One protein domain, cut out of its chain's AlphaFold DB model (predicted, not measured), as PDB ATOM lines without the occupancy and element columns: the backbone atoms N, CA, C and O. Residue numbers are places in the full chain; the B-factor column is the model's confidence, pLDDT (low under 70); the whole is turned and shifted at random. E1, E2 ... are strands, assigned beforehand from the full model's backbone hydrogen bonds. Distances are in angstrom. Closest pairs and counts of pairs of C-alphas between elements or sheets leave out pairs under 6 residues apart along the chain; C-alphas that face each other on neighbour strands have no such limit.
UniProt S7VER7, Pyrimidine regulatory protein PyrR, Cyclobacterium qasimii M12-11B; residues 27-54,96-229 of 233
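AT A GLANCE: This is residues 27 to 54 and 96 to 229 of the 233 residues of the protein "Pyrimidine regulatory protein PyrR" of Cyclobacterium qasimii M12-11B (UniProt S7VER7). Three strongly twisted antiparallel sheets of four strands each make a stack of sheets, face to face in turn: E1 to E4 at one end, E5 to E8 in the middle, and E9 to E12 at the other end. The long bent hairpin of E11 and E12 runs on away from the middle sheet, and its turn, residues 211 to 215, lies near one end of the longest axis. The printed part has 162 residues with no named helix and twelve named strands, E1 to E12 in order, holding 106 residues; its class is all strand. The first two sheets have the orders E1 E2 E3 E4 and E5 E6 E7 E8, while the third is branched at E11. The whole is only just loose, close to compact, with a radius of gyration of the C-alphas of 18.5 A, and its outline is flat, spanning 68 by 40 by 21 A.

IN THESE COORDINATES: E1 is residues 28 to 37, 26.8 A long, and its C-alpha 28 is at (215.688, 180.691, 127.933). E2 is residues 40 to 50, 31.6 A, and E3 is residues 98 to 108, 28.2 A, with a bend of 59 degrees at residue 101. E4 is residues 114 to 121, 20.7 A. E5 is residues 135 to 138, with C-alpha 135 at (197.391, 175.944, 127.306). E6 is residues 142 to 149, 22.4 A, and E7 is residues 152 to 159, 23.1 A. E8, residues 162 to 170, bends by 63 degrees at residue 167. E9 is residues 180 to 184 and E10 is residues 190 to 195. E11, residues 198 to 210, is 32.3 A long and bends by 73 degrees at residue 204. E12, residues 216 to 228, is 32.4 A long, bends by 72 degrees at residue 220 and ends with C-alpha 228 at (186.331, 169.389, 125.020).

HOW THE PARTS SIT: In the first sheet E1 and E2 form a hairpin at 162 degrees, with N 30 and O 46 at 3.0 A. E2 and E3 are antiparallel at 163 degrees, with N 45 and O 104 at 2.8 A. E3 and E4 form a hairpin, with N 105 and O 118 at 2.8 A. Residues 98 to 99 of E3 also pair with residues 126 to 127, antiparallel. The second sheet is a meander, each strand the antiparallel neighbour of the one before: N 137 and O 144 are at 2.9 A between E5 and E6, N 145 and O 156 at 2.9 A between E6 and E7, and N 157 and O 165 at 2.9 A between E7 and E8. It faces the first sheet with best planes 13 degrees apart and strands at 32 degrees; the closest C-alphas of E4 and E8, Leu 120 and Glu 166, are 6.8 A apart. It also faces the third sheet, with planes 7 degrees apart and strands at 22 degrees; the closest C-alphas of E5 and E10, Glu 135 and Trp 193, are 5.8 A apart. In that branched sheet E10, E11 and E12 make a second meander. E9, beside residues 205 to 208, and E10, beside residues 198 to 202, lie on one side of E11, and E12 lies on the other side. N 182 and O 206 are at 2.8 A between E9 and E11, N 192 and O 200 at 3.0 A between E10 and E11, and N 205 and O 221 at 3.0 A between E11 and E12. The first and third sheets have strands that are apart, for instance E1 and E12.

THE WHOLE: The two C-alphas farthest apart, those of Asp 111 and Asp 213, are 68.5 A apart. Residues 55 to 95 are not printed, and C-alphas 54 and 96 are 9.0 A apart across this cut. The link E4 to E5, residues 122 to 134, is long. The mean pLDDT of the printed part is 89.0; residues 52 to 54, 96 and 173 to 178 are under 70.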
ATOM      1  N   ASN A  27     219.574 180.166 125.162       80.94
ATOM      2  CA  ASN A  27     218.352 179.462 125.500       80.94
ATOM      3  C   ASN A  27     217.769 180.065 126.774       80.94
ATOM      4  O   ASN A  27     218.506 180.360 127.715       80.94
ATOM      5  N   VAL A  28     216.460 180.257 126.776       86.12
ATOM      6  CA  VAL A  28     215.688 180.691 127.933       86.12
ATOM      7  C   VAL A  28     214.671 179.599 128.218       86.12
ATOM      8  O   VAL A  28     213.940 179.207 127.314       86.12
ATOM      9  N   VAL A  29     214.638 179.129 129.460       88.50
ATOM     10  CA  VAL A  29     213.566 178.283 129.986       88.50
ATOM     11  C   VAL A  29     212.822 179.118 131.019       88.50
ATOM     12  O   VAL A  29     213.468 179.766 131.843       88.50
ATOM     13  N   VAL A  30     211.496 179.171 130.923       88.06
ATOM     14  CA  VAL A  30     210.638 179.945 131.834       88.06
ATOM     15  C   VAL A  30     209.528 179.048 132.343       88.06
ATOM     16  O   VAL A  30     208.773 178.511 131.532       88.06
ATOM     17  N   THR A  31     209.390 178.941 133.662       92.44
ATOM     18  CA  THR A  31     208.263 178.232 134.269       92.44
ATOM     19  C   THR A  31     207.000 179.068 134.120       92.44
ATOM     20  O   THR A  31     206.923 180.213 134.573       92.44
ATOM     21  N   ARG A  32     206.005 178.511 133.432       89.44
ATOM     22  CA  ARG A  32     204.728 179.180 133.159       89.44
ATOM     23  C   ARG A  32     203.685 178.850 134.199       89.44
ATOM     24  O   ARG A  32     202.918 179.727 134.586       89.44
ATOM     25  N   GLU A  33     203.659 177.594 134.614       91.69
ATOM     26  CA  GLU A  33     202.595 177.062 135.443       91.69
ATOM     27  C   GLU A  33     203.093 175.869 136.255       91.69
ATOM     28  O   GLU A  33     203.949 175.109 135.799       91.69
ATOM     29  N   ILE A  34     202.549 175.731 137.464       93.62
ATOM     30  CA  ILE A  34     202.726 174.567 138.327       93.62
ATOM     31  C   ILE A  34     201.327 174.144 138.780       93.62
ATOM     32  O   ILE A  34     200.629 174.945 139.408       93.62
ATOM     33  N   GLN A  35     200.921 172.917 138.459       92.88
ATOM     34  CA  GLN A  35     199.644 172.337 138.881       92.88
ATOM     35  C   GLN A  35     199.896 171.248 139.924       92.88
ATOM     36  O   GLN A  35     200.693 170.343 139.693       92.88
ATOM     37  N   ALA A  36     199.220 171.340 141.071       93.56
ATOM     38  CA  ALA A  36     199.280 170.335 142.130       93.56
ATOM     39  C   ALA A  36     197.993 169.498 142.113       93.56
ATOM     40  O   ALA A  36     196.911 170.042 142.349       93.56
ATOM     41  N   ILE A  37     198.100 168.199 141.821       90.44
ATOM     42  CA  ILE A  37     196.965 167.271 141.687       90.44
ATOM     43  C   ILE A  37     197.345 165.922 142.298       90.44
ATOM     44  O   ILE A  37     198.352 165.341 141.916       90.44
ATOM     45  N   ASN A  38     196.518 165.401 143.209       90.19
ATOM     46  CA  ASN A  38     196.654 164.052 143.786       90.19
ATOM     47  C   ASN A  38     198.057 163.722 144.340       90.19
ATOM     48  O   ASN A  38     198.526 162.602 144.184       90.19
ATOM     49  N   GLY A  39     198.733 164.698 144.955       91.25
ATOM     50  CA  GLY A  39     200.099 164.524 145.468       91.25
ATOM     51  C   GLY A  39     201.204 164.692 144.418       91.25
ATOM     52  O   GLY A  39     202.383 164.665 144.741       91.25
ATOM     53  N   TYR A  40     200.858 164.932 143.158       95.25
ATOM     54  CA  TYR A  40     201.829 165.220 142.111       95.25
ATOM     55  C   TYR A  40     201.910 166.713 141.806       95.25
ATOM     56  O   TYR A  40     200.922 167.447 141.914       95.25
ATOM     57  N   TYR A  41     203.086 167.147 141.361       96.38
ATOM     58  CA  TYR A  41     203.339 168.495 140.869       96.38
ATOM     59  C   TYR A  41     203.739 168.442 139.398       96.38
ATOM     60  O   TYR A  41     204.846 168.024 139.064       96.38
ATOM     61  N   LEU A  42     202.851 168.897 138.517       96.81
ATOM     62  CA  LEU A  42     203.171 169.099 137.109       96.81
ATOM     63  C   LEU A  42     203.744 170.502 136.913       96.81
ATOM     64  O   LEU A  42     203.083 171.499 137.203       96.81
ATOM     65  N   ILE A  43     204.952 170.580 136.368       96.69
ATOM     66  CA  ILE A  43     205.635 171.825 136.024       96.69
ATOM     67  C   ILE A  43     205.633 171.980 134.507       96.69
ATOM     68  O   ILE A  43     206.173 171.130 133.801       96.69
ATOM     69  N   TYR A  44     205.093 173.094 134.012       96.38
ATOM     70  CA  TYR A  44     205.155 173.475 132.601       96.38
ATOM     71  C   TYR A  44     206.127 174.634 132.382       96.38
ATOM     72  O   TYR A  44     205.993 175.712 132.975       96.38
ATOM     73  N   ASN A  45     207.080 174.427 131.473       95.19
ATOM     74  CA  ASN A  45     208.051 175.421 131.052       95.19
ATOM     75  C   ASN A  45     207.984 175.688 129.545       95.19
ATOM     76  O   ASN A  45     207.867 174.768 128.739       95.19
ATOM     77  N   ASP A  46     208.174 176.948 129.161       94.00
ATOM     78  CA  ASP A  46     208.467 177.309 127.775       94.00
ATOM     79  C   ASP A  46     209.974 177.419 127.563       94.00
ATOM     80  O   ASP A  46     210.659 178.172 128.266       94.00
ATOM     81  N   HIS A  47     210.477 176.742 126.534       92.75
ATOM     82  CA  HIS A  47     211.848 176.873 126.058       92.75
ATOM     83  C   HIS A  47     211.876 177.694 124.769       92.75
ATOM     84  O   HIS A  47     211.319 177.296 123.747       92.75
ATOM     85  N   PHE A  48     212.542 178.848 124.789       90.56
ATOM     86  CA  PHE A  48     212.650 179.727 123.623       90.56
ATOM     87  C   PHE A  48     213.994 180.457 123.547       90.56
ATOM     88  O   PHE A  48     214.791 180.488 124.487       90.56
ATOM     89  N   THR A  49     214.251 181.082 122.399       88.12
ATOM     90  CA  THR A  49     215.390 181.986 122.196       88.12
ATOM     91  C   THR A  49     214.892 183.399 121.920       88.12
ATOM     92  O   THR A  49     213.892 183.593 121.234       88.12
ATOM     93  N   SER A  50     215.580 184.402 122.461       81.56
ATOM     94  CA  SER A  50     215.265 185.817 122.240       81.56
ATOM     95  C   SER A  50     216.252 186.427 121.245       81.56
ATOM     96  O   SER A  50     217.471 186.277 121.396       81.56
ATOM     97  N   SER A  51     215.745 187.162 120.250       75.75
ATOM     98  CA  SER A  51     216.585 187.975 119.357       75.75
ATOM     99  C   SER A  51     217.287 189.119 120.107       75.75
ATOM    100  O   SER A  51     218.373 189.556 119.716       75.75
ATOM    101  N   SER A  52     216.702 189.551 121.225       66.69
ATOM    102  CA  SER A  52     217.195 190.617 122.087       66.69
ATOM    103  C   SER A  52     218.137 190.107 123.159       66.69
ATOM    104  O   SER A  52     217.872 189.107 123.829       66.69
ATOM    105  N   SER A  53     219.225 190.842 123.389       58.84
ATOM    106  CA  SER A  53     220.110 190.617 124.535       58.84
ATOM    107  C   SER A  53     219.549 191.142 125.856       58.84
ATOM    108  O   SER A  53     220.193 190.946 126.879       58.84
ATOM    109  N   LYS A  54     218.419 191.862 125.832       56.19
ATOM    110  CA  LYS A  54     217.843 192.535 127.007       56.19
ATOM    111  C   LYS A  54     216.721 191.741 127.674       56.19
ATOM    112  O   LYS A  54     216.186 192.202 128.677       56.19
ATOM    113  N   ASP A  96     211.762 192.808 119.295       67.69
ATOM    114  CA  ASP A  96     212.214 191.613 119.982       67.69
ATOM    115  C   ASP A  96     211.325 190.460 119.496       67.69
ATOM    116  O   ASP A  96     210.099 190.548 119.501       67.69
ATOM    117  N   GLN A  97     211.959 189.415 118.974       79.50
ATOM    118  CA  GLN A  97     211.297 188.218 118.476       79.50
ATOM    119  C   GLN A  97     211.706 187.062 119.372       79.50
ATOM    120  O   GLN A  97     212.897 186.859 119.647       79.50
ATOM    121  N   TYR A  98     210.703 186.314 119.804       86.44
ATOM    122  CA  TYR A  98     210.847 185.153 120.662       86.44
ATOM    123  C   TYR A  98     210.554 183.926 119.834       86.44
ATOM    124  O   TYR A  98     209.450 183.750 119.329       86.44
ATOM    125  N   LYS A  99     211.578 183.104 119.664       90.94
ATOM    126  CA  LYS A  99     211.502 181.886 118.882       90.94
ATOM    127  C   LYS A  99     211.332 180.716 119.834       90.94
ATOM    128  O   LYS A  99     212.315 180.308 120.462       90.94
ATOM    129  N   PHE A 100     210.104 180.236 119.956       91.81
ATOM    130  CA  PHE A 100     209.752 179.106 120.804       91.81
ATOM    131  C   PHE A 100     210.269 177.814 120.185       91.81
ATOM    132  O   PHE A 100     210.158 177.595 118.981       91.81
ATOM    133  N   LEU A 101     210.947 177.018 121.006       93.25
ATOM    134  CA  LEU A 101     211.618 175.789 120.604       93.25
ATOM    135  C   LEU A 101     210.840 174.574 121.091       93.25
ATOM    136  O   LEU A 101     210.604 173.672 120.295       93.25
ATOM    137  N   ALA A 102     210.451 174.569 122.366       95.56
ATOM    138  CA  ALA A 102     209.757 173.446 122.974       95.56
ATOM    139  C   ALA A 102     208.864 173.867 124.150       95.56
ATOM    140  O   ALA A 102     209.169 174.838 124.850       95.56
ATOM    141  N   ALA A 103     207.805 173.095 124.379       96.69
ATOM    142  CA  ALA A 103     207.059 173.055 125.632       96.69
ATOM    143  C   ALA A 103     207.596 171.885 126.466       96.69
ATOM    144  O   ALA A 103     207.680 170.768 125.965       96.69
ATOM    145  N   GLN A 104     208.010 172.138 127.705       97.06
ATOM    146  CA  GLN A 104     208.614 171.135 128.584       97.06
ATOM    147  C   GLN A 104     207.724 170.883 129.792       97.06
ATOM    148  O   GLN A 104     207.257 171.830 130.427       97.06
ATOM    149  N   PHE A 105     207.555 169.616 130.135       97.69
ATOM    150  CA  PHE A 105     206.700 169.148 131.213       97.69
ATOM    151  C   PHE A 105     207.506 168.243 132.131       97.69
ATOM    152  O   PHE A 105     208.226 167.368 131.657       97.69
ATOM    153  N   ILE A 106     207.398 168.459 133.436       97.44
ATOM    154  CA  ILE A 106     208.031 167.613 134.450       97.44
ATOM    155  C   ILE A 106     206.959 167.275 135.473       97.44
ATOM    156  O   ILE A 106     206.370 168.192 136.047       97.44
ATOM    157  N   LEU A 107     206.713 165.989 135.700       97.75
ATOM    158  CA  LEU A 107     205.848 165.523 136.775       97.75
ATOM    159  C   LEU A 107     206.711 165.078 137.957       97.75
ATOM    160  O   LEU A 107     207.585 164.223 137.804       97.75
ATOM    161  N   LEU A 108     206.459 165.658 139.125       97.56
ATOM    162  CA  LEU A 108     207.112 165.300 140.382       97.56
ATOM    163  C   LEU A 108     206.120 164.621 141.327       97.56
ATOM    164  O   LEU A 108     204.946 164.991 141.330       97.56
ATOM    165  N   ASP A 109     206.588 163.676 142.138       96.38
ATOM    166  CA  ASP A 109     205.829 163.141 143.277       96.38
ATOM    167  C   ASP A 109     205.863 164.092 144.497       96.38
ATOM    168  O   ASP A 109     206.480 165.162 144.452       96.38
ATOM    169  N   GLU A 110     205.190 163.712 145.592       95.38
ATOM    170  CA  GLU A 110     205.137 164.501 146.838       95.38
ATOM    171  C   GLU A 110     206.525 164.734 147.458       95.38
ATOM    172  O   GLU A 110     206.752 165.759 148.106       95.38
ATOM    173  N   ASP A 111     207.456 163.806 147.230       96.69
ATOM    174  CA  ASP A 111     208.829 163.850 147.735       96.69
ATOM    175  C   ASP A 111     209.766 164.665 146.817       96.69
ATOM    176  O   ASP A 111     210.916 164.943 147.174       96.69
ATOM    177  N   GLY A 112     209.278 165.088 145.644       94.62
ATOM    178  CA  GLY A 112     210.022 165.849 144.643       94.62
ATOM    179  C   GLY A 112     210.852 164.996 143.679       94.62
ATOM    180  O   GLY A 112     211.691 165.547 142.959       94.62
ATOM    181  N   ASN A 113     210.649 163.678 143.640       97.75
ATOM    182  CA  ASN A 113     211.268 162.813 142.638       97.75
ATOM    183  C   ASN A 113     210.561 162.974 141.291       97.75
ATOM    184  O   ASN A 113     209.345 163.137 141.224       97.75
ATOM    185  N   ILE A 114     211.326 162.888 140.203       97.44
ATOM    186  CA  ILE A 114     210.777 162.925 138.845       97.44
ATOM    187  C   ILE A 114     210.061 161.604 138.567       97.44
ATOM    188  O   ILE A 114     210.691 160.547 138.564       97.44
ATOM    189  N   VAL A 115     208.760 161.688 138.300       96.62
ATOM    190  CA  VAL A 115     207.949 160.571 137.803       96.62
ATOM    191  C   VAL A 115     208.215 160.390 136.311       96.62
ATOM    192  O   VAL A 115     208.563 159.298 135.869       96.62
ATOM    193  N   TRP A 116     208.110 161.480 135.549       97.44
ATOM    194  CA  TRP A 116     208.503 161.556 134.144       97.44
ATOM    195  C   TRP A 116     208.778 163.007 133.736       97.44
ATOM    196  O   TRP A 116     208.283 163.958 134.351       97.44
ATOM    197  N   ASP A 117     209.551 163.175 132.667       97.00
ATOM    198  CA  ASP A 117     209.786 164.444 131.991       97.00
ATOM    199  C   ASP A 117     209.582 164.293 130.479       97.00
ATOM    200  O   ASP A 117     210.024 163.329 129.862       97.00
ATOM    201  N   ASN A 118     208.873 165.244 129.874       97.19
ATOM    202  CA  ASN A 118     208.547 165.235 128.451       97.19
ATOM    203  C   ASN A 118     208.771 166.607 127.820       97.19
ATOM    204  O   ASN A 118     208.678 167.649 128.474       97.19
ATOM    205  N   SER A 119     209.036 166.621 126.514       96.19
ATOM    206  CA  SER A 119     209.166 167.857 125.747       96.19
ATOM    207  C   SER A 119     208.515 167.731 124.380       96.19
ATOM    208  O   SER A 119     208.834 166.798 123.647       96.19
ATOM    209  N   LEU A 120     207.687 168.706 124.021       96.69
ATOM    210  CA  LEU A 120     207.044 168.816 122.714       96.69
ATOM    211  C   LEU A 120     207.743 169.886 121.880       96.69
ATOM    212  O   LEU A 120     207.990 170.991 122.376       96.69
ATOM    213  N   SER A 121     208.061 169.589 120.620       94.38
ATOM    214  CA  SER A 121     208.673 170.562 119.708       94.38
ATOM    215  C   SER A 121     207.648 171.609 119.268       94.38
ATOM    216  O   SER A 121     206.567 171.261 118.825       94.38
ATOM    217  N   LEU A 122     207.990 172.900 119.301       91.75
ATOM    218  CA  LEU A 122     207.097 173.993 118.865       91.75
ATOM    219  C   LEU A 122     207.465 174.548 117.484       91.75
ATOM    220  O   LEU A 122     207.273 175.731 117.208       91.75
ATOM    221  N   ASN A 123     208.100 173.726 116.641       84.38
ATOM    222  CA  ASN A 123     208.438 174.033 115.246       84.38
ATOM    223  C   ASN A 123     209.074 175.408 115.005       84.38
ATOM    224  O   ASN A 123     208.993 175.964 113.909       84.38
ATOM    225  N   ASN A 124     209.820 175.924 115.989       82.75
ATOM    226  CA  ASN A 124     210.563 177.168 115.847       82.75
ATOM    227  C   ASN A 124     209.676 178.414 115.612       82.75
ATOM    228  O   ASN A 124     210.158 179.386 115.009       82.75
ATOM    229  N   THR A 125     208.427 178.405 116.095       85.06
ATOM    230  CA  THR A 125     207.451 179.490 115.907       85.06
ATOM    231  C   THR A 125     207.911 180.797 116.557       85.06
ATOM    232  O   THR A 125     208.418 180.829 117.681       85.06
ATOM    233  N   ASN A 126     207.739 181.908 115.833       86.25
ATOM    234  CA  ASN A 126     208.122 183.237 116.306       86.25
ATOM    235  C   ASN A 126     206.908 183.972 116.876       86.25
ATOM    236  O   ASN A 126     205.901 184.133 116.192       86.25
ATOM    237  N   LYS A 127     207.033 184.501 118.092       82.50
ATOM    238  CA  LYS A 127     206.059 185.413 118.696       82.50
ATOM    239  C   LYS A 127     206.731 186.749 119.015       82.50
ATOM    240  O   LYS A 127     207.938 186.831 119.246       82.50
ATOM    241  N   ILE A 128     205.933 187.812 119.007       77.44
ATOM    242  CA  ILE A 128     206.383 189.174 119.347       77.44
ATOM    243  C   ILE A 128     206.553 189.316 120.864       77.44
ATOM    244  O   ILE A 128     207.365 190.107 121.334       77.44
ATOM    245  N   GLU A 129     205.828 188.510 121.639       77.88
ATOM    246  CA  GLU A 129     205.865 188.543 123.094       77.88
ATOM    247  C   GLU A 129     206.223 187.167 123.673       77.88
ATOM    248  O   GLU A 129     205.755 186.146 123.168       77.88
ATOM    249  N   PRO A 130     207.008 187.107 124.764       79.25
ATOM    250  CA  PRO A 130     207.382 185.868 125.437       79.25
ATOM    251  C   PRO A 130     206.306 185.470 126.456       79.25
ATOM    252  O   PRO A 130     206.591 185.336 127.652       79.25
ATOM    253  N   MET A 131     205.060 185.364 126.010       82.69
ATOM    254  CA  MET A 131     203.924 184.921 126.830       82.69
ATOM    255  C   MET A 131     203.852 183.391 126.874       82.69
ATOM    256  O   MET A 131     204.595 182.739 126.142       82.69
ATOM    257  N   LYS A 132     203.007 182.837 127.756       87.75
ATOM    258  CA  LYS A 132     202.683 181.399 127.775       87.75
ATOM    259  C   LYS A 132     202.294 180.975 126.352       87.75
ATOM    260  O   LYS A 132     201.432 181.624 125.760       87.75
ATOM    261  N   PHE A 133     202.991 179.990 125.782       91.50
ATOM    262  CA  PHE A 133     202.835 179.659 124.360       91.50
ATOM    263  C   PHE A 133     201.550 178.884 124.057       91.50
ATOM    264  O   PHE A 133     200.888 179.162 123.057       91.50
ATOM    265  N   GLY A 134     201.201 177.939 124.928       93.44
ATOM    266  CA  GLY A 134     200.024 177.090 124.804       93.44
ATOM    267  C   GLY A 134     199.393 176.821 126.158       93.44
ATOM    268  O   GLY A 134     199.983 177.112 127.198       93.44
ATOM    269  N   GLU A 135     198.192 176.274 126.138       95.31
ATOM    270  CA  GLU A 135     197.391 175.944 127.306       95.31
ATOM    271  C   GLU A 135     197.458 174.446 127.586       95.31
ATOM    272  O   GLU A 135     197.600 173.639 126.668       95.31
ATOM    273  N   LEU A 136     197.341 174.063 128.856       95.00
ATOM    274  CA  LEU A 136     197.430 172.665 129.258       95.00
ATOM    275  C   LEU A 136     196.276 172.258 130.162       95.00
ATOM    276  O   LEU A 136     195.757 173.071 130.926       95.00
ATOM    277  N   ILE A 137     195.917 170.987 130.064       95.06
ATOM    278  CA  ILE A 137     194.970 170.303 130.936       95.06
ATOM    279  C   ILE A 137     195.675 169.062 131.443       95.06
ATOM    280  O   ILE A 137     196.161 168.265 130.646       95.06
ATOM    281  N   PHE A 138     195.712 168.892 132.758       94.25
ATOM    282  CA  PHE A 138     196.258 167.703 133.387       94.25
ATOM    283  C   PHE A 138     195.254 167.144 134.385       94.25
ATOM    284  O   PHE A 138     194.755 167.878 135.237       94.25
ATOM    285  N   ASN A 139     194.946 165.853 134.273       90.69
ATOM    286  CA  ASN A 139     193.990 165.177 135.159       90.69
ATOM    287  C   ASN A 139     194.647 164.162 136.115       90.69
ATOM    288  O   ASN A 139     193.941 163.459 136.835       90.69
ATOM    289  N   GLY A 140     195.982 164.099 136.141       89.81
ATOM    290  CA  GLY A 140     196.771 163.167 136.955       89.81
ATOM    291  C   GLY A 140     197.516 162.119 136.128       89.81
ATOM    292  O   GLY A 140     198.659 161.811 136.448       89.81
ATOM    293  N   ASN A 141     196.913 161.653 135.032       90.44
ATOM    294  CA  ASN A 141     197.508 160.650 134.139       90.44
ATOM    295  C   ASN A 141     197.689 161.213 132.727       90.44
ATOM    296  O   ASN A 141     198.756 161.110 132.129       90.44
ATOM    297  N   ASN A 142     196.653 161.886 132.223       94.44
ATOM    298  CA  ASN A 142     196.639 162.503 130.907       94.44
ATOM    299  C   ASN A 142     196.976 163.989 130.984       94.44
ATOM    300  O   ASN A 142     196.359 164.754 131.735       94.44
ATOM    301  N   LEU A 143     197.920 164.388 130.139       96.44
ATOM    302  CA  LEU A 143     198.273 165.762 129.830       96.44
ATOM    303  C   LEU A 143     197.855 166.070 128.391       96.44
ATOM    304  O   LEU A 143     198.381 165.482 127.448       96.44
ATOM    305  N   PHE A 144     196.976 167.052 128.224       97.12
ATOM    306  CA  PHE A 144     196.681 167.666 126.936       97.12
ATOM    307  C   PHE A 144     197.365 169.022 126.859       97.12
ATOM    308  O   PHE A 144     197.267 169.832 127.784       97.12
ATOM    309  N   TYR A 145     198.040 169.282 125.747       97.31
ATOM    310  CA  TYR A 145     198.653 170.568 125.452       97.31
ATOM    311  C   TYR A 145     198.110 171.094 124.131       97.31
ATOM    312  O   TYR A 145     198.231 170.426 123.105       97.31
ATOM    313  N   MET A 146     197.522 172.289 124.154       96.81
ATOM    314  CA  MET A 146     196.911 172.904 122.982       96.81
ATOM    315  C   MET A 146     197.449 174.314 122.762       96.81
ATOM    316  O   MET A 146     197.549 175.108 123.698       96.81
ATOM    317  N   TYR A 147     197.771 174.659 121.521       95.12
ATOM    318  CA  TYR A 147     198.212 176.005 121.163       95.12
ATOM    319  C   TYR A 147     197.689 176.438 119.794       95.12
ATOM    320  O   TYR A 147     197.196 175.630 119.010       95.12
ATOM    321  N   LEU A 148     197.796 177.742 119.528       92.12
ATOM    322  CA  LEU A 148     197.460 178.353 118.243       92.12
ATOM    323  C   LEU A 148     198.720 178.539 117.391       92.12
ATOM    324  O   LEU A 148     199.620 179.318 117.759       92.12
ATOM    325  N   ASP A 149     198.746 177.864 116.243       89.94
ATOM    326  CA  ASP A 149     199.701 178.102 115.163       89.94
ATOM    327  C   ASP A 149     198.979 178.773 113.996       89.94
ATOM    328  O   ASP A 149     198.191 178.152 113.289       89.94
ATOM    329  N   GLU A 150     199.204 180.078 113.842       87.12
ATOM    330  CA  GLU A 150     198.402 180.933 112.963       87.12
ATOM    331  C   GLU A 150     196.897 180.795 113.290       87.12
ATOM    332  O   GLU A 150     196.453 181.216 114.361       87.12
ATOM    333  N   GLU A 151     196.113 180.201 112.388       87.25
ATOM    334  CA  GLU A 151     194.678 179.946 112.562       87.25
ATOM    335  C   GLU A 151     194.365 178.510 113.018       87.25
ATOM    336  O   GLU A 151     193.221 178.221 113.373       87.25
ATOM    337  N   ALA A 152     195.355 177.612 113.015       90.12
ATOM    338  CA  ALA A 152     195.174 176.208 113.364       90.12
ATOM    339  C   ALA A 152     195.338 175.981 114.871       90.12
ATOM    340  O   ALA A 152     196.236 176.530 115.520       90.12
ATOM    341  N   LEU A 153     194.481 175.126 115.427       93.81
ATOM    342  CA  LEU A 153     194.719 174.537 116.735       93.81
ATOM    343  C   LEU A 153     195.609 173.320 116.574       93.81
ATOM    344  O   LEU A 153     195.339 172.456 115.745       93.81
ATOM    345  N   MET A 154     196.627 173.245 117.414       95.69
ATOM    346  CA  MET A 154     197.545 172.120 117.476       95.69
ATOM    347  C   MET A 154     197.379 171.462 118.838       95.69
ATOM    348  O   MET A 154     197.482 172.147 119.859       95.69
ATOM    349  N   LEU A 155     197.112 170.158 118.852       96.44
ATOM    350  CA  LEU A 155     196.918 169.358 120.055       96.44
ATOM    351  C   LEU A 155     198.046 168.339 120.201       96.44
ATOM    352  O   LEU A 155     198.497 167.726 119.237       96.44
ATOM    353  N   SER A 156     198.502 168.160 121.431       97.19
ATOM    354  CA  SER A 156     199.362 167.055 121.836       97.19
ATOM    355  C   SER A 156     198.781 166.379 123.065       97.19
ATOM    356  O   SER A 156     198.198 167.051 123.922       97.19
ATOM    357  N   GLN A 157     198.984 165.069 123.169       96.94
ATOM    358  CA  GLN A 157     198.586 164.277 124.323       96.94
ATOM    359  C   GLN A 157     199.760 163.430 124.809       96.94
ATOM    360  O   GLN A 157     200.425 162.748 124.025       96.94
ATOM    361  N   ILE A 158     199.977 163.461 126.121       97.25
ATOM    362  CA  ILE A 158     200.883 162.574 126.846       97.25
ATOM    363  C   ILE A 158     200.046 161.827 127.889       97.25
ATOM    364  O   ILE A 158     199.344 162.469 128.669       97.25
ATOM    365  N   ASN A 159     200.122 160.497 127.909       96.00
ATOM    366  CA  ASN A 159     199.419 159.642 128.865       96.00
ATOM    367  C   ASN A 159     200.441 158.861 129.696       96.00
ATOM    368  O   ASN A 159     201.267 158.149 129.132       96.00
ATOM    369  N   ASP A 160     200.439 159.049 131.017       94.12
ATOM    370  CA  ASP A 160     201.354 158.394 131.963       94.12
ATOM    371  C   ASP A 160     202.842 158.493 131.559       94.12
ATOM    372  O   ASP A 160     203.659 157.609 131.810       94.12
ATOM    373  N   GLY A 161     203.209 159.621 130.942       94.56
ATOM    374  CA  GLY A 161     204.565 159.899 130.467       94.56
ATOM    375  C   GLY A 161     204.865 159.405 129.049       94.56
ATOM    376  O   GLY A 161     205.916 159.754 128.513       94.56
ATOM    377  N   GLU A 162     203.956 158.671 128.408       96.44
ATOM    378  CA  GLU A 162     204.084 158.237 127.016       96.44
ATOM    379  C   GLU A 162     203.447 159.246 126.054       96.44
ATOM    380  O   GLU A 162     202.322 159.708 126.246       96.44
ATOM    381  N   LEU A 163     204.174 159.602 124.993       96.38
ATOM    382  CA  LEU A 163     203.679 160.492 123.948       96.38
ATOM    383  C   LEU A 163     202.686 159.747 123.047       96.38
ATOM    384  O   LEU A 163     203.068 158.840 122.309       96.38
ATOM    385  N   VAL A 164     201.428 160.173 123.082       96.25
ATOM    386  CA  VAL A 164     200.332 159.601 122.286       96.25
ATOM    387  C   VAL A 164     200.208 160.324 120.948       96.25
ATOM    388  O   VAL A 164     200.033 159.711 119.899       96.25
ATOM    389  N   MET A 165     200.307 161.653 121.005       95.31
ATOM    390  CA  MET A 165     200.058 162.573 119.903       95.31
ATOM    391  C   MET A 165     200.953 163.799 120.075       95.31
ATOM    392  O   MET A 165     200.991 164.380 121.161       95.31
ATOM    393  N   GLU A 166     201.623 164.229 119.007       95.81
ATOM    394  CA  GLU A 166     202.444 165.443 119.002       95.81
ATOM    395  C   GLU A 166     202.018 166.378 117.872       95.81
ATOM    396  O   GLU A 166     202.172 166.053 116.699       95.81
ATOM    397  N   ASN A 167     201.561 167.572 118.247       94.44
ATOM    398  CA  ASN A 167     201.214 168.670 117.344       94.44
ATOM    399  C   ASN A 167     200.311 168.243 116.180       94.44
ATOM    400  O   ASN A 167     200.567 168.599 115.028       94.44
ATOM    401  N   GLU A 168     199.257 167.491 116.471       94.69
ATOM    402  CA  GLU A 168     198.264 167.142 115.460       94.69
ATOM    403  C   GLU A 168     197.239 168.280 115.327       94.69
ATOM    404  O   GLU A 168     196.816 168.852 116.341       94.69
ATOM    405  N   PRO A 169     196.833 168.649 114.098       93.00
ATOM    406  CA  PRO A 169     195.782 169.636 113.891       93.00
ATOM    407  C   PRO A 169     194.466 169.198 114.543       93.00
ATOM    408  O   PRO A 169     193.978 168.094 114.304       93.00
ATOM    409  N   TYR A 170     193.866 170.083 115.334       89.69
ATOM    410  CA  TYR A 170     192.562 169.871 115.951       89.69
ATOM    411  C   TYR A 170     191.502 170.702 115.226       89.69
ATOM    412  O   TYR A 170     191.470 171.933 115.326       89.69
ATOM    413  N   GLU A 171     190.631 170.033 114.475       84.56
ATOM    414  CA  GLU A 171     189.560 170.700 113.737       84.56
ATOM    415  C   GLU A 171     188.388 171.065 114.656       84.56
ATOM    416  O   GLU A 171     188.001 170.317 115.554       84.56
ATOM    417  N   ILE A 172     187.804 172.240 114.419       76.94
ATOM    418  CA  ILE A 172     186.597 172.694 115.109       76.94
ATOM    419  C   ILE A 172     185.468 172.739 114.092       76.94
ATOM    420  O   ILE A 172     185.551 173.454 113.091       76.94
ATOM    421  N   GLU A 173     184.392 172.017 114.375       68.81
ATOM    422  CA  GLU A 173     183.190 172.065 113.552       68.81
ATOM    423  C   GLU A 173     182.432 173.385 113.744       68.81
ATOM    424  O   GLU A 173     182.332 173.940 114.844       68.81
ATOM    425  N   LEU A 174     181.866 173.892 112.649       67.88
ATOM    426  CA  LEU A 174     180.958 175.030 112.694       67.88
ATOM    427  C   LEU A 174     179.588 174.595 113.209       67.88
ATOM    428  O   LEU A 174     179.076 173.545 112.840       67.88
ATOM    429  N   VAL A 175     178.948 175.458 114.000       65.50
ATOM    430  CA  VAL A 175     177.619 175.198 114.587       65.50
ATOM    431  C   VAL A 175     176.522 175.036 113.519       65.50
ATOM    432  O   VAL A 175     175.476 174.458 113.802       65.50
ATOM    433  N   ASN A 176     176.725 175.555 112.303       65.75
ATOM    434  CA  ASN A 176     175.717 175.552 111.245       65.75
ATOM    435  C   ASN A 176     176.309 175.092 109.905       65.75
ATOM    436  O   ASN A 176     177.178 175.760 109.350       65.75
ATOM    437  N   GLU A 177     175.790 173.990 109.362       64.44
ATOM    438  CA  GLU A 177     176.270 173.352 108.123       64.44
ATOM    439  C   GLU A 177     176.152 174.254 106.877       64.44
ATOM    440  O   GLU A 177     176.898 174.100 105.910       64.44
ATOM    441  N   ASN A 178     175.228 175.223 106.900       67.81
ATOM    442  CA  ASN A 178     174.996 176.155 105.789       67.81
ATOM    443  C   ASN A 178     175.860 177.424 105.854       67.81
ATOM    444  O   ASN A 178     175.795 178.268 104.954       67.81
ATOM    445  N   GLU A 179     176.648 177.589 106.914       73.81
ATOM    446  CA  GLU A 179     177.567 178.709 107.079       73.81
ATOM    447  C   GLU A 179     178.997 178.266 106.761       73.81
ATOM    448  O   GLU A 179     179.414 177.152 107.069       73.81
ATOM    449  N   ARG A 180     179.774 179.153 106.133       78.31
ATOM    450  CA  ARG A 180     181.205 178.918 105.902       78.31
ATOM    451  C   ARG A 180     182.018 180.051 106.506       78.31
ATOM    452  O   ARG A 180     181.710 181.228 106.278       78.31
ATOM    453  N   ILE A 181     183.077 179.700 107.239       80.44
ATOM    454  CA  ILE A 181     184.108 180.667 107.624       80.44
ATOM    455  C   ILE A 181     184.782 181.136 106.338       80.44
ATOM    456  O   ILE A 181     185.307 180.337 105.566       80.44
ATOM    457  N   ALA A 182     184.731 182.439 106.092       80.81
ATOM    458  CA  ALA A 182     185.430 183.046 104.970       80.81
ATOM    459  C   ALA A 182     186.803 183.578 105.356       80.81
ATOM    460  O   ALA A 182     187.683 183.633 104.505       80.81
ATOM    461  N   GLU A 183     186.953 184.023 106.602       83.88
ATOM    462  CA  GLU A 183     188.190 184.591 107.123       83.88
ATOM    463  C   GLU A 183     188.175 184.511 108.650       83.88
ATOM    464  O   GLU A 183     187.166 184.857 109.281       83.88
ATOM    465  N   THR A 184     189.293 184.088 109.237       85.81
ATOM    466  CA  THR A 184     189.532 184.164 110.677       85.81
ATOM    467  C   THR A 184     190.552 185.258 110.939       85.81
ATOM    468  O   THR A 184     191.612 185.306 110.327       85.81
ATOM    469  N   MET A 185     190.251 186.172 111.857       85.88
ATOM    470  CA  MET A 185     191.196 187.234 112.182       85.88
ATOM    471  C   MET A 185     192.203 186.721 113.217       85.88
ATOM    472  O   MET A 185     191.969 186.865 114.417       85.88
ATOM    473  N   GLU A 186     193.330 186.163 112.758       85.31
ATOM    474  CA  GLU A 186     194.389 185.538 113.582       85.31
ATOM    475  C   GLU A 186     194.726 186.346 114.850       85.31
ATOM    476  O   GLU A 186     194.693 185.838 115.966       85.31
ATOM    477  N   ARG A 187     194.957 187.659 114.705       84.69
ATOM    478  CA  ARG A 187     195.336 188.557 115.818       84.69
ATOM    479  C   ARG A 187     194.280 188.705 116.914       84.69
ATOM    480  O   ARG A 187     194.580 189.278 117.957       84.69
ATOM    481  N   SER A 188     193.046 188.298 116.643       87.12
ATOM    482  CA  SER A 188     191.946 188.334 117.606       87.12
ATOM    483  C   SER A 188     191.728 187.002 118.317       87.12
ATOM    484  O   SER A 188     190.939 186.972 119.258       87.12
ATOM    485  N   LEU A 189     192.384 185.924 117.867       88.69
ATOM    486  CA  LEU A 189     192.229 184.606 118.460       88.69
ATOM    487  C   LEU A 189     192.861 184.561 119.847       88.69
ATOM    488  O   LEU A 189     193.990 185.003 120.062       88.69
ATOM    489  N   GLN A 190     192.120 183.988 120.785       90.62
ATOM    490  CA  GLN A 190     192.565 183.755 122.144       90.62
ATOM    491  C   GLN A 190     192.119 182.365 122.585       90.62
ATOM    492  O   GLN A 190     190.921 182.081 122.643       90.62
ATOM    493  N   LEU A 191     193.101 181.529 122.916       92.56
ATOM    494  CA  LEU A 191     192.929 180.218 123.528       92.56
ATOM    495  C   LEU A 191     193.286 180.325 125.011       92.56
ATOM    496  O   LEU A 191     194.341 180.864 125.343       92.56
ATOM    497  N   ILE A 192     192.415 179.831 125.886       93.06
ATOM    498  CA  ILE A 192     192.675 179.710 127.324       93.06
ATOM    499  C   ILE A 192     192.199 178.345 127.827       93.06
ATOM    500  O   ILE A 192     191.211 177.805 127.322       93.06
ATOM    501  N   TRP A 193     192.854 177.802 128.853       92.31
ATOM    502  CA  TRP A 193     192.220 176.780 129.685       92.31
ATOM    503  C   TRP A 193     190.994 177.374 130.396       92.31
ATOM    504  O   TRP A 193     191.029 178.534 130.823       92.31
ATOM    505  N   TRP A 194     189.907 176.603 130.505       90.06
ATOM    506  CA  TRP A 194     188.671 177.063 131.138       90.06
ATOM    507  C   TRP A 194     188.359 176.352 132.458       90.06
ATOM    508  O   TRP A 194     188.518 176.951 133.520       90.06
ATOM    509  N   TYR A 195     187.871 175.112 132.397       90.44
ATOM    510  CA  TYR A 195     187.640 174.249 133.558       90.44
ATOM    511  C   TYR A 195     187.690 172.788 133.129       90.44
ATOM    512  O   TYR A 195     187.356 172.476 131.987       90.44
ATOM    513  N   ASP A 196     188.041 171.901 134.062       90.62
ATOM    514  CA  ASP A 196     188.090 170.452 133.824       90.62
ATOM    515  C   ASP A 196     188.859 170.139 132.525       90.62
ATOM    516  O   ASP A 196     189.958 170.671 132.327       90.62
ATOM    517  N   ASN A 197     188.265 169.366 131.614       92.25
ATOM    518  CA  ASN A 197     188.817 169.029 130.310       92.25
ATOM    519  C   ASN A 197     188.365 169.955 129.163       92.25
ATOM    520  O   ASN A 197     188.291 169.530 128.006       92.25
ATOM    521  N   TYR A 198     188.062 171.221 129.469       94.56
ATOM    522  CA  TYR A 198     187.653 172.215 128.480       94.56
ATOM    523  C   TYR A 198     188.673 173.339 128.285       94.56
ATOM    524  O   TYR A 198     189.079 174.026 129.228       94.56
ATOM    525  N   TYR A 199     188.970 173.614 127.017       94.94
ATOM    526  CA  TYR A 199     189.536 174.882 126.570       94.94
ATOM    527  C   TYR A 199     188.426 175.827 126.103       94.94
ATOM    528  O   TYR A 199     187.339 175.402 125.695       94.94
ATOM    529  N   LEU A 200     188.711 177.125 126.125       94.12
ATOM    530  CA  LEU A 200     187.889 178.154 125.502       94.12
ATOM    531  C   LEU A 200     188.698 178.833 124.398       94.12
ATOM    532  O   LEU A 200     189.735 179.442 124.665       94.12
ATOM    533  N   LEU A 201     188.189 178.759 123.169       93.12
ATOM    534  CA  LEU A 201     188.670 179.545 122.040       93.12
ATOM    535  C   LEU A 201     187.703 180.699 121.785       93.12
ATOM    536  O   LEU A 201     186.488 180.514 121.730       93.12
ATOM    537  N   SER A 202     188.239 181.898 121.601       91.88
ATOM    538  CA  SER A 202     187.457 183.075 121.229       91.88
ATOM    539  C   SER A 202     188.178 183.906 120.179       91.88
ATOM    540  O   SER A 202     189.394 183.805 120.035       91.88
ATOM    541  N   GLY A 203     187.431 184.724 119.442       91.25
ATOM    542  CA  GLY A 203     188.006 185.643 118.466       91.25
ATOM    543  C   GLY A 203     186.976 186.225 117.511       91.25
ATOM    544  O   GLY A 203     185.772 186.205 117.776       91.25
ATOM    545  N   LYS A 204     187.462 186.767 116.392       91.25
ATOM    546  CA  LYS A 204     186.654 187.364 115.326       91.25
ATOM    547  C   LYS A 204     186.746 186.552 114.047       91.25
ATOM    548  O   LYS A 204     187.836 186.195 113.602       91.25
ATOM    549  N   GLN A 205     185.594 186.333 113.431       90.25
ATOM    550  CA  GLN A 205     185.470 185.642 112.155       90.25
ATOM    551  C   GLN A 205     184.528 186.392 111.225       90.25
ATOM    552  O   GLN A 205     183.569 187.038 111.657       90.25
ATOM    553  N   LYS A 206     184.781 186.261 109.926       89.25
ATOM    554  CA  LYS A 206     183.860 186.672 108.874       89.25
ATOM    555  C   LYS A 206     183.163 185.437 108.328       89.25
ATOM    556  O   LYS A 206     183.800 184.557 107.753       89.25
ATOM    557  N   ILE A 207     181.847 185.388 108.484       87.00
ATOM    558  CA  ILE A 207     181.011 184.274 108.031       87.00
ATOM    559  C   ILE A 207     180.306 184.674 106.742       87.00
ATOM    560  O   ILE A 207     179.723 185.763 106.662       87.00
ATOM    561  N   ARG A 208     180.338 183.784 105.747       86.19
ATOM    562  CA  ARG A 208     179.521 183.885 104.534       86.19
ATOM    563  C   ARG A 208     178.312 182.966 104.633       86.19
ATOM    564  O   ARG A 208     178.426 181.823 105.070       86.19
ATOM    565  N   TYR A 209     177.167 183.492 104.217       84.50
ATOM    566  CA  TYR A 209     175.884 182.799 104.227       84.50
ATOM    567  C   TYR A 209     175.053 183.201 103.003       84.50
ATOM    568  O   TYR A 209     175.250 184.276 102.426       84.50
ATOM    569  N   GLN A 210     174.117 182.343 102.597       82.69
ATOM    570  CA  GLN A 210     173.118 182.684 101.583       82.69
ATOM    571  C   GLN A 210     171.927 183.378 102.251       82.69
ATOM    572  O   GLN A 210     171.331 182.841 103.182       82.69
ATOM    573  N   GLY A 211     171.600 184.593 101.804       76.69
ATOM    574  CA  GLY A 211     170.384 185.283 102.233       76.69
ATOM    575  C   GLY A 211     169.124 184.671 101.613       76.69
ATOM    576  O   GLY A 211     169.203 183.944 100.626       76.69
ATOM    577  N   GLU A 212     167.949 185.017 102.146       77.56
ATOM    578  CA  GLU A 212     166.638 184.586 101.611       77.56
ATOM    579  C   GLU A 212     166.422 184.983 100.136       77.56
ATOM    580  O   GLU A 212     165.657 184.356  99.412       77.56
ATOM    581  N   ASP A 213     167.143 186.004  99.670       81.88
ATOM    582  CA  ASP A 213     167.196 186.478  98.287       81.88
ATOM    583  C   ASP A 213     168.138 185.660  97.380       81.88
ATOM    584  O   ASP A 213     168.369 186.039  96.229       81.88
ATOM    585  N   GLY A 214     168.726 184.570  97.888       77.94
ATOM    586  CA  GLY A 214     169.690 183.719  97.181       77.94
ATOM    587  C   GLY A 214     171.058 184.372  96.951       77.94
ATOM    588  O   GLY A 214     171.915 183.796  96.283       77.94
ATOM    589  N   ARG A 215     171.283 185.582  97.482       82.25
ATOM    590  CA  ARG A 215     172.546 186.320  97.339       82.25
ATOM    591  C   ARG A 215     173.509 185.973  98.467       82.25
ATOM    592  O   ARG A 215     173.111 185.871  99.626       82.25
ATOM    593  N   GLU A 216     174.789 185.854  98.125       83.88
ATOM    594  CA  GLU A 216     175.862 185.678  99.103       83.88
ATOM    595  C   GLU A 216     176.022 186.965  99.923       83.88
ATOM    596  O   GLU A 216     176.209 188.060  99.383       83.88
ATOM    597  N   LYS A 217     175.917 186.835 101.244       86.62
ATOM    598  CA  LYS A 217     176.113 187.912 102.214       86.62
ATOM    599  C   LYS A 217     177.222 187.515 103.178       86.62
ATOM    600  O   LYS A 217     177.507 186.337 103.379       86.62
ATOM    601  N   SER A 218     177.859 188.514 103.783       88.38
ATOM    602  CA  SER A 218     178.886 188.295 104.800       88.38
ATOM    603  C   SER A 218     178.613 189.127 106.039       88.38
ATOM    604  O   SER A 218     178.162 190.267 105.918       88.38
ATOM    605  N   ARG A 219     178.914 188.570 107.211       88.38
ATOM    606  CA  ARG A 219     178.870 189.275 108.496       88.38
ATOM    607  C   ARG A 219     180.131 188.990 109.296       88.38
ATOM    608  O   ARG A 219     180.679 187.895 109.208       88.38
ATOM    609  N   GLU A 220     180.563 189.965 110.079       90.00
ATOM    610  CA  GLU A 220     181.593 189.768 111.094       90.00
ATOM    611  C   GLU A 220     180.930 189.378 112.410       90.00
ATOM    612  O   GLU A 220     179.923 189.969 112.810       90.00
ATOM    613  N   VAL A 221     181.485 188.372 113.076       89.81
ATOM    614  CA  VAL A 221     181.003 187.884 114.366       89.81
ATOM    615  C   VAL A 221     182.165 187.768 115.342       89.81
ATOM    616  O   VAL A 221     183.291 187.453 114.955       89.81
ATOM    617  N   ASN A 222     181.877 188.008 116.619       90.75
ATOM    618  CA  ASN A 222     182.732 187.539 117.701       90.75
ATOM    619  C   ASN A 222     182.206 186.167 118.122       90.75
ATOM    620  O   ASN A 222     180.994 186.022 118.307       90.75
ATOM    621  N   PHE A 223     183.088 185.187 118.272       88.25
ATOM    622  CA  PHE A 223     182.711 183.831 118.654       88.25
ATOM    623  C   PHE A 223     183.380 183.416 119.966       88.25
ATOM    624  O   PHE A 223     184.440 183.926 120.335       88.25
ATOM    625  N   PHE A 224     182.732 182.473 120.646       91.38
ATOM    626  CA  PHE A 224     183.247 181.760 121.808       91.38
ATOM    627  C   PHE A 224     182.895 180.289 121.629       91.38
ATOM    628  O   PHE A 224     181.715 179.942 121.557       91.38
ATOM    629  N   THR A 225     183.910 179.439 121.568       90.12
ATOM    630  CA  THR A 225     183.758 178.002 121.376       90.12
ATOM    631  C   THR A 225     184.440 177.278 122.519       90.12
ATOM    632  O   THR A 225     185.632 177.463 122.766       90.12
ATOM    633  N   LYS A 226     183.674 176.441 123.222       92.88
ATOM    634  CA  LYS A 226     184.243 175.478 124.164       92.88
ATOM    635  C   LYS A 226     184.789 174.289 123.379       92.88
ATOM    636  O   LYS A 226     184.109 173.785 122.486       92.88
ATOM    637  N   ILE A 227     185.980 173.836 123.732       92.94
ATOM    638  CA  ILE A 227     186.624 172.676 123.123       92.94
ATOM    639  C   ILE A 227     186.815 171.661 124.234       92.94
ATOM    640  O   ILE A 227     187.510 171.945 125.206       92.94
ATOM    641  N   LYS A 228     186.150 170.516 124.110       92.56
ATOM    642  CA  LYS A 228     186.331 169.389 125.020       92.56
ATOM    643  C   LYS A 228     187.434 168.503 124.463       92.56
ATOM    644  O   LYS A 228     187.373 168.167 123.286       92.56
ATOM    645  N   VAL A 229     188.390 168.121 125.298       90.94
ATOM    646  CA  VAL A 229     189.349 167.063 124.968       90.94
ATOM    647  C   VAL A 229     189.018 165.826 125.790       90.94
ATOM    648  O   VAL A 229     188.842 165.903 127.005       90.94
TER     649      VAL A 229